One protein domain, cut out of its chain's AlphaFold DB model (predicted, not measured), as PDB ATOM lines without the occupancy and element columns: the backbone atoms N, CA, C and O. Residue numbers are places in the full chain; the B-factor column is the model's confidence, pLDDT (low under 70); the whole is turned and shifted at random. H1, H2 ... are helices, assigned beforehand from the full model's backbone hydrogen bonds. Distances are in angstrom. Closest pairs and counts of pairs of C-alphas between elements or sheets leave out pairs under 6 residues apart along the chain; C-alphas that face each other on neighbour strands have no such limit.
ATOM      1  N   LEU A   2     163.903 148.876 158.511       62.59
ATOM      2  CA  LEU A   2     162.769 149.820 158.374       62.59
ATOM      3  C   LEU A   2     161.669 149.784 159.459       62.59
ATOM      4  O   LEU A   2     161.004 150.788 159.662       62.59
ATOM      5  N   ALA A   3     161.522 148.686 160.204       69.50
ATOM      6  CA  ALA A   3     160.642 148.590 161.374       69.50
ATOM      7  C   ALA A   3     160.976 149.571 162.525       69.50
ATOM      8  O   ALA A   3     160.162 149.787 163.411       69.50
ATOM      9  N   ASN A   4     162.164 150.181 162.530       83.31
ATOM     10  CA  ASN A   4     162.528 151.197 163.527       83.31
ATOM     11  C   ASN A   4     162.447 152.632 162.977       83.31
ATOM     12  O   ASN A   4     162.872 153.559 163.660       83.31
ATOM     13  N   ASP A   5     161.958 152.818 161.745       93.12
ATOM     14  CA  ASP A   5     161.847 154.125 161.086       93.12
ATOM     15  C   ASP A   5     160.503 154.223 160.329       93.12
ATOM     16  O   ASP A   5     160.428 153.899 159.135       93.12
ATOM     17  N   PRO A   6     159.422 154.624 161.030       93.19
ATOM     18  CA  PRO A   6     158.078 154.705 160.458       93.19
ATOM     19  C   PRO A   6     158.001 155.623 159.236       93.19
ATOM     20  O   PRO A   6     157.320 155.293 158.264       93.19
ATOM     21  N   GLY A   7     158.730 156.745 159.261       96.19
ATOM     22  CA  GLY A   7     158.764 157.717 158.170       96.19
ATOM     23  C   GLY A   7     159.334 157.103 156.899       96.19
ATOM     24  O   GLY A   7     158.659 157.081 155.868       96.19
ATOM     25  N   LYS A   8     160.524 156.491 156.982       96.56
ATOM     26  CA  LYS A   8     161.130 155.812 155.825       96.56
ATOM     27  C   LYS A   8     160.289 154.649 155.317       96.56
ATOM     28  O   LYS A   8     160.172 154.467 154.104       96.56
ATOM     29  N   CYS A   9     159.711 153.850 156.214       97.06
ATOM     30  CA  CYS A   9     158.868 152.726 155.809       97.06
ATOM     31  C   CYS A   9     157.632 153.204 155.031       97.06
ATOM     32  O   CYS A   9     157.306 152.655 153.974       97.06
ATOM     33  N   SER A  10     156.992 154.270 155.509       97.75
ATOM     34  CA  SER A  10     155.823 154.872 154.860       97.75
ATOM     35  C   SER A  10     156.180 155.501 153.523       97.75
ATOM     36  O   SER A  10     155.504 155.253 152.524       97.75
ATOM     37  N   ALA A  11     157.286 156.242 153.475       98.00
ATOM     38  CA  ALA A  11     157.758 156.885 152.260       98.00
ATOM     39  C   ALA A  11     158.088 155.871 151.154       98.00
ATOM     40  O   ALA A  11     157.761 156.099 149.990       98.00
ATOM     41  N   LEU A  12     158.673 154.719 151.504       97.50
ATOM     42  CA  LEU A  12     158.919 153.631 150.552       97.50
ATOM     43  C   LEU A  12     157.615 153.008 150.042       97.50
ATOM     44  O   LEU A  12     157.461 152.830 148.836       97.50
ATOM     45  N   ASN A  13     156.660 152.709 150.930       98.25
ATOM     46  CA  ASN A  13     155.365 152.143 150.529       98.25
ATOM     47  C   ASN A  13     154.577 153.087 149.605       98.25
ATOM     48  O   ASN A  13     153.877 152.623 148.705       98.25
ATOM     49  N   ARG A  14     154.702 154.400 149.815       98.56
ATOM     50  CA  ARG A  14     153.963 155.448 149.095       98.56
ATOM     51  C   ARG A  14     154.703 156.017 147.880       98.56
ATOM     52  O   ARG A  14     154.158 156.892 147.215       98.56
ATOM     53  N   HIS A  15     155.904 155.520 147.573       98.44
ATOM     54  CA  HIS A  15     156.769 156.012 146.492       98.44
ATOM     55  C   HIS A  15     157.143 157.502 146.617       98.44
ATOM     56  O   HIS A  15     157.096 158.264 145.654       98.44
ATOM     57  N   VAL A  16     157.509 157.933 147.825       98.56
ATOM     58  CA  VAL A  16     157.993 159.300 148.097       98.56
ATOM     59  C   VAL A  16     159.348 159.339 148.804       98.56
ATOM     60  O   VAL A  16     159.858 160.418 149.073       98.56
ATOM     61  N   ALA A  17     159.980 158.190 149.070       97.69
ATOM     62  CA  ALA A  17     161.285 158.114 149.744       97.69
ATOM     63  C   ALA A  17     162.431 158.821 148.992       97.69
ATOM     64  O   ALA A  17     163.456 159.143 149.589       97.69
ATOM     65  N   GLN A  18     162.266 159.046 147.688       97.62
ATOM     66  CA  GLN A  18     163.170 159.800 146.818       97.62
ATOM     67  C   GLN A  18     162.976 161.321 146.900       97.62
ATOM     68  O   GLN A  18     163.823 162.073 146.418       97.62
ATOM     69  N   LEU A  19     161.854 161.776 147.458       98.06
ATOM     70  CA  LEU A  19     161.553 163.188 147.653       98.06
ATOM     71  C   LEU A  19     162.173 163.691 148.969       98.06
ATOM     72  O   LEU A  19     162.494 162.879 149.844       98.06
ATOM     73  N   PRO A  20     162.318 165.019 149.135       98.00
ATOM     74  CA  PRO A  20     162.644 165.627 150.421       98.00
ATOM     75  C   PRO A  20     161.729 165.133 151.558       98.00
ATOM     76  O   PRO A  20     160.536 164.914 151.354       98.00
ATOM     77  N   GLU A  21     162.288 164.942 152.755       96.88
ATOM     78  CA  GLU A  21     161.576 164.343 153.899       96.88
ATOM     79  C   GLU A  21     160.358 165.167 154.350       96.88
ATOM     80  O   GLU A  21     159.346 164.609 154.773       96.88
ATOM     81  N   ASP A  22     160.395 166.490 154.174       96.56
ATOM     82  CA  ASP A  22     159.255 167.382 154.419       96.56
ATOM     83  C   ASP A  22     158.065 167.110 153.478       96.56
ATOM     84  O   ASP A  22     156.919 167.387 153.832       96.56
ATOM     85  N   GLN A  23     158.301 166.488 152.320       97.88
ATOM     86  CA  GLN A  23     157.258 166.075 151.379       97.88
ATOM     87  C   GLN A  23     156.682 164.688 151.682       97.88
ATOM     88  O   GLN A  23     155.627 164.341 151.145       97.88
ATOM     89  N   TRP A  24     157.297 163.898 152.570       98.00
ATOM     90  CA  TRP A  24     156.806 162.550 152.897       98.00
ATOM     91  C   TRP A  24     155.429 162.561 153.560       98.00
ATOM     92  O   TRP A  24     154.746 161.539 153.558       98.00
ATOM     93  N   SER A  25     154.996 163.710 154.075       97.75
ATOM     94  CA  SER A  25     153.685 163.925 154.695       97.75
ATOM     95  C   SER A  25     152.666 164.598 153.764       97.75
ATOM     96  O   SER A  25     151.673 165.123 154.256       97.75
ATOM     97  N   THR A  26     152.900 164.623 152.443       98.06
ATOM     98  CA  THR A  26     151.992 165.238 151.452       98.06
ATOM     99  C   THR A  26     151.212 164.163 150.680       98.06
ATOM    100  O   THR A  26     151.768 163.580 149.744       98.06
ATOM    101  N   PRO A  27     149.930 163.894 151.009       97.06
ATOM    102  CA  PRO A  27     149.176 162.787 150.414       97.06
ATOM    103  C   PRO A  27     149.000 162.859 148.899       97.06
ATOM    104  O   PRO A  27     149.021 161.834 148.220       97.06
ATOM    105  N   ASP A  28     148.924 164.071 148.346       97.56
ATOM    106  CA  ASP A  28     148.793 164.291 146.903       97.56
ATOM    107  C   ASP A  28     149.983 163.764 146.089       97.56
ATOM    108  O   ASP A  28     149.865 163.613 144.872       97.56
ATOM    109  N   LEU A  29     151.119 163.465 146.728       98.31
ATOM    110  CA  LEU A  29     152.315 162.914 146.084       98.31
ATOM    111  C   LEU A  29     152.374 161.382 146.133       98.31
ATOM    112  O   LEU A  29     153.226 160.781 145.479       98.31
ATOM    113  N   TYR A  30     151.486 160.731 146.887       98.44
ATOM    114  CA  TYR A  30     151.557 159.290 147.100       98.44
ATOM    115  C   TYR A  30     151.118 158.495 145.867       98.44
ATOM    116  O   TYR A  30     150.191 158.867 145.142       98.44
ATOM    117  N   TYR A  31     151.776 157.350 145.661       98.44
ATOM    118  CA  TYR A  31     151.428 156.338 144.658       98.44
ATOM    119  C   TYR A  31     151.390 156.855 143.207       98.44
ATOM    120  O   TYR A  31     150.645 156.325 142.377       98.44
ATOM    121  N   LYS A  32     152.169 157.898 142.893       98.00
ATOM    122  CA  LYS A  32     152.212 158.510 141.553       98.00
ATOM    123  C   LYS A  32     153.089 157.766 140.550       98.00
ATOM    124  O   LYS A  32     152.946 158.013 139.358       98.00
ATOM    125  N   ASP A  33     153.950 156.863 141.014       97.75
ATOM    126  CA  ASP A  33     154.821 156.060 140.154       97.75
ATOM    127  C   ASP A  33     155.188 154.714 140.808       97.75
ATOM    128  O   ASP A  33     154.895 154.471 141.984       97.75
ATOM    129  N   ASN A  34     155.790 153.824 140.021       96.19
ATOM    130  CA  ASN A  34     156.225 152.492 140.411       96.19
ATOM    131  C   ASN A  34     157.688 152.481 140.895       96.19
ATOM    132  O   ASN A  34     158.535 153.166 140.323       96.19
ATOM    133  N   PRO A  35     158.051 151.601 141.847       97.38
ATOM    134  CA  PRO A  35     157.176 150.694 142.589       97.38
ATOM    135  C   PRO A  35     156.500 151.388 143.781       97.38
ATOM    136  O   PRO A  35     157.145 152.143 144.506       97.38
ATOM    137  N   ALA A  36     155.228 151.066 144.028       98.31
ATOM    138  CA  ALA A  36     154.477 151.508 145.201       98.31
ATOM    139  C   ALA A  36     153.577 150.380 145.735       98.31
ATOM    140  O   ALA A  36     153.299 149.397 145.041       98.31
ATOM    141  N   ASN A  37     153.087 150.520 146.964       98.38
ATOM    142  CA  ASN A  37     152.141 149.579 147.555       98.38
ATOM    143  C   ASN A  37     150.711 149.860 147.058       98.38
ATOM    144  O   ASN A  37     149.917 150.532 147.718       98.38
ATOM    145  N   TYR A  38     150.371 149.338 145.878       98.50
ATOM    146  CA  TYR A  38     149.042 149.527 145.282       98.50
ATOM    147  C   TYR A  38     147.911 148.801 146.022       98.50
ATOM    148  O   TYR A  38     146.754 149.190 145.876       98.50
ATOM    149  N   TYR A  39     148.226 147.802 146.853       98.56
ATOM    150  CA  TYR A  39     147.248 147.215 147.772       98.56
ATOM    151  C   TYR A  39     146.774 148.254 148.796       98.56
ATOM    152  O   TYR A  39     145.574 148.432 148.975       98.56
ATOM    153  N   ALA A  40     147.700 148.994 149.415       98.56
ATOM    154  CA  ALA A  40     147.342 150.076 150.329       98.56
ATOM    155  C   ALA A  40     146.579 151.195 149.600       98.56
ATOM    156  O   ALA A  40     145.521 151.615 150.066       98.56
ATOM    157  N   LYS A  41     147.052 151.605 148.410       98.62
ATOM    158  CA  LYS A  41     146.378 152.622 147.581       98.62
ATOM    159  C   LYS A  41     144.900 152.290 147.344       98.62
ATOM    160  O   LYS A  41     144.058 153.168 147.490       98.62
ATOM    161  N   PHE A  42     144.586 151.035 147.012       98.69
ATOM    162  CA  PHE A  42     143.204 150.604 146.789       98.69
ATOM    163  C   PHE A  42     142.301 150.922 147.989       98.69
ATOM    164  O   PHE A  42     141.208 151.454 147.805       98.69
ATOM    165  N   TRP A  43     142.761 150.653 149.212       98.62
ATOM    166  CA  TRP A  43     141.979 150.939 150.412       98.62
ATOM    167  C   TRP A  43     141.840 152.437 150.691       98.62
ATOM    168  O   TRP A  43     140.764 152.857 151.101       98.62
ATOM    169  N   HIS A  44     142.859 153.255 150.416       98.50
ATOM    170  CA  HIS A  44     142.731 154.718 150.513       98.50
ATOM    171  C   HIS A  44     141.774 155.298 149.463       98.50
ATOM    172  O   HIS A  44     141.007 156.208 149.767       98.50
ATOM    173  N   ASP A  45     141.763 154.771 148.237       98.44
ATOM    174  CA  ASP A  45     140.861 155.254 147.183       98.44
ATOM    175  C   ASP A  45     139.376 155.017 147.533       98.44
ATOM    176  O   ASP A  45     138.515 155.786 147.108       98.44
ATOM    177  N   HIS A  46     139.076 153.973 148.315       98.00
ATOM    178  CA  HIS A  46     137.710 153.567 148.683       98.00
ATOM    179  C   HIS A  46     137.367 153.814 150.162       98.00
ATOM    180  O   HIS A  46     136.243 153.550 150.594       98.00
ATOM    181  N   GLY A  47     138.327 154.294 150.953       96.31
ATOM    182  CA  GLY A  47     138.166 154.593 152.369       96.31
ATOM    183  C   GLY A  47     137.477 155.937 152.598       96.31
ATOM    184  O   GLY A  47     137.612 156.880 151.817       96.31
ATOM    185  N   ILE A  48     136.759 156.054 153.714       97.38
ATOM    186  CA  ILE A  48     136.169 157.330 154.137       97.38
ATOM    187  C   ILE A  48     137.302 158.337 154.372       97.38
ATOM    188  O   ILE A  48     138.266 158.036 155.075       97.38
ATOM    189  N   ASN A  49     137.184 159.533 153.785       97.44
ATOM    190  CA  ASN A  49     138.199 160.595 153.835       97.44
ATOM    191  C   ASN A  49     139.599 160.159 153.364       97.44
ATOM    192  O   ASN A  49     140.589 160.765 153.763       97.44
ATOM    193  N   HIS A  50     139.685 159.119 152.533       97.69
ATOM    194  CA  HIS A  50     140.944 158.533 152.076       97.69
ATOM    195  C   HIS A  50     141.837 157.955 153.183       97.69
ATOM    196  O   HIS A  50     143.046 157.827 153.004       97.69
ATOM    197  N   LEU A  51     141.258 157.569 154.324       98.25
ATOM    198  CA  LEU A  51     141.989 156.972 155.441       98.25
ATOM    199  C   LEU A  51     141.857 155.446 155.440       98.25
ATOM    200  O   LEU A  51     140.750 154.908 155.358       98.25
ATOM    201  N   ALA A  52     142.982 154.746 155.567       98.44
ATOM    202  CA  ALA A  52     143.039 153.288 155.588       98.44
ATOM    203  C   ALA A  52     144.301 152.792 156.304       98.44
ATOM    204  O   ALA A  52     145.307 153.487 156.360       98.44
ATOM    205  N   TYR A  53     144.257 151.577 156.853       98.12
ATOM    206  CA  TYR A  53     145.439 150.910 157.408       98.12
ATOM    207  C   TYR A  53     145.882 149.777 156.472       98.12
ATOM    208  O   TYR A  53     145.561 148.606 156.686       98.12
ATOM    209  N   GLY A  54     146.558 150.135 155.379       97.56
ATOM    210  CA  GLY A  54     146.997 149.212 154.329       97.56
ATOM    211  C   GLY A  54     148.375 148.588 154.573       97.56
ATOM    212  O   GLY A  54     148.696 147.561 153.970       97.56
ATOM    213  N   PHE A  55     149.188 149.176 155.454       97.44
ATOM    214  CA  PHE A  55     150.491 148.653 155.884       97.44
ATOM    215  C   PHE A  55     150.838 149.105 157.324       97.44
ATOM    216  O   PHE A  55     150.235 150.052 157.820       97.44
ATOM    217  N   PRO A  56     151.815 148.476 158.018       95.50
ATOM    218  CA  PRO A  56     152.055 148.699 159.457       95.50
ATOM    219  C   PRO A  56     152.418 150.119 159.923       95.50
ATOM    220  O   PRO A  56     152.463 150.349 161.125       95.50
ATOM    221  N   TYR A  57     152.712 151.050 159.014       97.12
ATOM    222  CA  TYR A  57     153.030 152.445 159.355       97.12
ATOM    223  C   TYR A  57     152.146 153.443 158.606       97.12
ATOM    224  O   TYR A  57     152.534 154.590 158.396       97.12
ATOM    225  N   ASP A  58     150.952 153.024 158.180       97.56
ATOM    226  CA  ASP A  58     150.030 153.927 157.481       97.56
ATOM    227  C   ASP A  58     149.579 155.113 158.351       97.56
ATOM    228  O   ASP A  58     149.149 156.151 157.859       97.56
ATOM    229  N   ASP A  59     149.733 154.999 159.668       96.44
ATOM    230  CA  ASP A  59     149.507 156.068 160.634       96.44
ATOM    231  C   ASP A  59     150.519 157.219 160.531       96.44
ATOM    232  O   ASP A  59     150.220 158.330 160.980       96.44
ATOM    233  N   PHE A  60     151.672 157.023 159.879       97.00
ATOM    234  CA  PHE A  60     152.571 158.132 159.568       97.00
ATOM    235  C   PHE A  60     151.859 159.171 158.692       97.00
ATOM    236  O   PHE A  60     151.251 158.843 157.666       97.00
ATOM    237  N   ALA A  61     151.965 160.440 159.091       96.75
ATOM    238  CA  ALA A  61     151.227 161.561 158.507       96.75
ATOM    239  C   ALA A  61     149.689 161.412 158.574       96.75
ATOM    240  O   ALA A  61     148.968 161.993 157.764       96.75
ATOM    241  N   GLY A  62     149.178 160.640 159.540       96.94
ATOM    242  CA  GLY A  62     147.750 160.568 159.852       96.94
ATOM    243  C   GLY A  62     146.892 159.941 158.754       96.94
ATOM    244  O   GLY A  62     145.754 160.360 158.590       96.94
ATOM    245  N   GLN A  63     147.424 158.984 157.987       98.25
ATOM    246  CA  GLN A  63     146.681 158.353 156.885       98.25
ATOM    247  C   GLN A  63     145.958 157.065 157.293       98.25
ATOM    248  O   GLN A  63     145.196 156.508 156.505       98.25
ATOM    249  N   SER A  64     146.156 156.598 158.526       98.06
ATOM    250  CA  SER A  64     145.440 155.445 159.051       98.06
ATOM    251  C   SER A  64     143.963 155.743 159.279       98.06
ATOM    252  O   SER A  64     143.566 156.866 159.578       98.06
ATOM    253  N   SER A  65     143.135 154.700 159.261       97.56
ATOM    254  CA  SER A  65     141.731 154.759 159.694       97.56
ATOM    255  C   SER A  65     141.574 154.872 161.223       97.56
ATOM    256  O   SER A  65     140.585 154.403 161.789       97.56
ATOM    257  N   PHE A  66     142.577 155.414 161.917       97.31
ATOM    258  CA  PHE A  66     142.597 155.531 163.368       97.31
ATOM    259  C   PHE A  66     141.697 156.677 163.831       97.31
ATOM    260  O   PHE A  66     141.780 157.800 163.341       97.31
ATOM    261  N   VAL A  67     140.867 156.396 164.832       96.12
ATOM    262  CA  VAL A  67     140.049 157.388 165.529       96.12
ATOM    263  C   VAL A  67     140.305 157.272 167.026       96.12
ATOM    264  O   VAL A  67     140.435 156.169 167.558       96.12
ATOM    265  N   SER A  68     140.382 158.407 167.719       95.94
ATOM    266  CA  SER A  68     140.518 158.438 169.176       95.94
ATOM    267  C   SER A  68     139.770 159.621 169.778       95.94
ATOM    268  O   SER A  68     139.593 160.658 169.142       95.94
ATOM    269  N   HIS A  69     139.303 159.442 171.009       96.81
ATOM    270  CA  HIS A  69     138.613 160.459 171.793       96.81
ATOM    271  C   HIS A  69     138.922 160.220 173.276       96.81
ATOM    272  O   HIS A  69     139.002 159.068 173.695       96.81
ATOM    273  N   GLN A  70     139.116 161.283 174.064       98.06
ATOM    274  CA  GLN A  70     139.547 161.154 175.466       98.06
ATOM    275  C   GLN A  70     138.444 160.632 176.398       98.06
ATOM    276  O   GLN A  70     138.741 159.859 177.302       98.06
ATOM    277  N   ASP A  71     137.191 161.027 176.161       97.44
ATOM    278  CA  ASP A  71     136.033 160.632 176.978       97.44
ATOM    279  C   ASP A  71     134.824 160.296 176.079       97.44
ATOM    280  O   ASP A  71     133.983 161.157 175.808       97.44
ATOM    281  N   PRO A  72     134.810 159.120 175.423       97.19
ATOM    282  CA  PRO A  72     133.767 158.769 174.462       97.19
ATOM    283  C   PRO A  72     132.483 158.290 175.154       97.19
ATOM    284  O   PRO A  72     132.526 157.491 176.084       97.19
ATOM    285  N   GLN A  73     131.321 158.694 174.628       98.19
ATOM    286  CA  GLN A  73     130.031 158.137 175.065       98.19
ATOM    287  C   GLN A  73     129.721 156.795 174.389       98.19
ATOM    288  O   GLN A  73     129.259 155.860 175.037       98.19
ATOM    289  N   TRP A  74     129.958 156.699 173.078       97.69
ATOM    290  CA  TRP A  74     129.739 155.494 172.279       97.69
ATOM    291  C   TRP A  74     130.625 155.500 171.027       97.69
ATOM    292  O   TRP A  74     131.107 156.546 170.595       97.69
ATOM    293  N   LEU A  75     130.816 154.318 170.437       97.44
ATOM    294  CA  LEU A  75     131.444 154.113 169.133       97.44
ATOM    295  C   LEU A  75     130.460 153.343 168.249       97.44
ATOM    296  O   LEU A  75     129.971 152.289 168.650       97.44
ATOM    297  N   ALA A  76     130.172 153.860 167.055       97.31
ATOM    298  CA  ALA A  76     129.351 153.156 166.078       97.31
ATOM    299  C   ALA A  76     130.236 152.392 165.092       97.31
ATOM    300  O   ALA A  76     131.196 152.939 164.553       97.31
ATOM    301  N   VAL A  77     129.867 151.140 164.829       97.19
ATOM    302  CA  VAL A  77     130.495 150.292 163.814       97.19
ATOM    303  C   VAL A  77     129.406 149.846 162.847       97.19
ATOM    304  O   VAL A  77     128.482 149.133 163.236       97.19
ATOM    305  N   ALA A  78     129.497 150.290 161.595       97.19
ATOM    306  CA  ALA A  78     128.603 149.859 160.527       97.19
ATOM    307  C   ALA A  78     129.233 148.679 159.775       97.19
ATOM    308  O   ALA A  78     130.375 148.771 159.329       97.19
ATOM    309  N   VAL A  79     128.492 147.578 159.632       96.94
ATOM    310  CA  VAL A  79     128.921 146.395 158.871       96.94
ATOM    311  C   VAL A  79     128.195 146.395 157.527       96.94
ATOM    312  O   VAL A  79     126.966 146.350 157.492       96.94
ATOM    313  N   GLY A  80     128.959 146.501 156.439       95.12
ATOM    314  CA  GLY A  80     128.460 146.464 155.060       95.12
ATOM    315  C   GLY A  80     128.447 145.058 154.452       95.12
ATOM    316  O   GLY A  80     128.755 144.078 155.132       95.12
ATOM    317  N   TRP A  81     128.105 144.989 153.161       92.44
ATOM    318  CA  TRP A  81     128.104 143.789 152.319       92.44
ATOM    319  C   TRP A  81     128.812 144.072 150.996       92.44
ATOM    320  O   TRP A  81     128.548 145.162 150.433       92.44
TER     321      TRP A  81
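This is residues 2 to 81 of the 81 residues of the protein "Beta-1,3-glucanase" of Streptomyces sp. DfronAA-171 (UniProt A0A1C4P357). With little regular structure, this is a compact body wound mostly of loops, holding two short helices, H2 and H1, with a tail whose residues 68 to 74 and 76 to 81 stick out; the tail leaves the body and turns back near residue 72. The 80 printed residues have H1 then H2 and no named strand; the class is all helix, with only 17 residues in named elements. The whole is only just loose, close to compact, with a radius of gyration of the C-alphas of 14.0 A, and spans 43 by 30 by 22 A.

H2, residues 38 to 46, is 12.5 A long, from C-alpha 38 at (149.042, 149.527, 145.282) to C-alpha 46 at (137.710, 153.567, 148.683). H1, residues 6 to 13, is 10.6 A long and begins at C-alpha 6 at (158.078, 154.705, 160.458).

H2 and H1 are only just apart, their closest C-alphas 8.3 A from each other. In H1 every O i to N i+4 pair is within hydrogen-bond range, in H2 4 of 5.

Without the stretches that stand free, the body spans 37 by 25 by 18 A. The printed part has no cut, and the link from H1 to H2, 24 residues, is long. Residues 2 to 3 are under pLDDT 70.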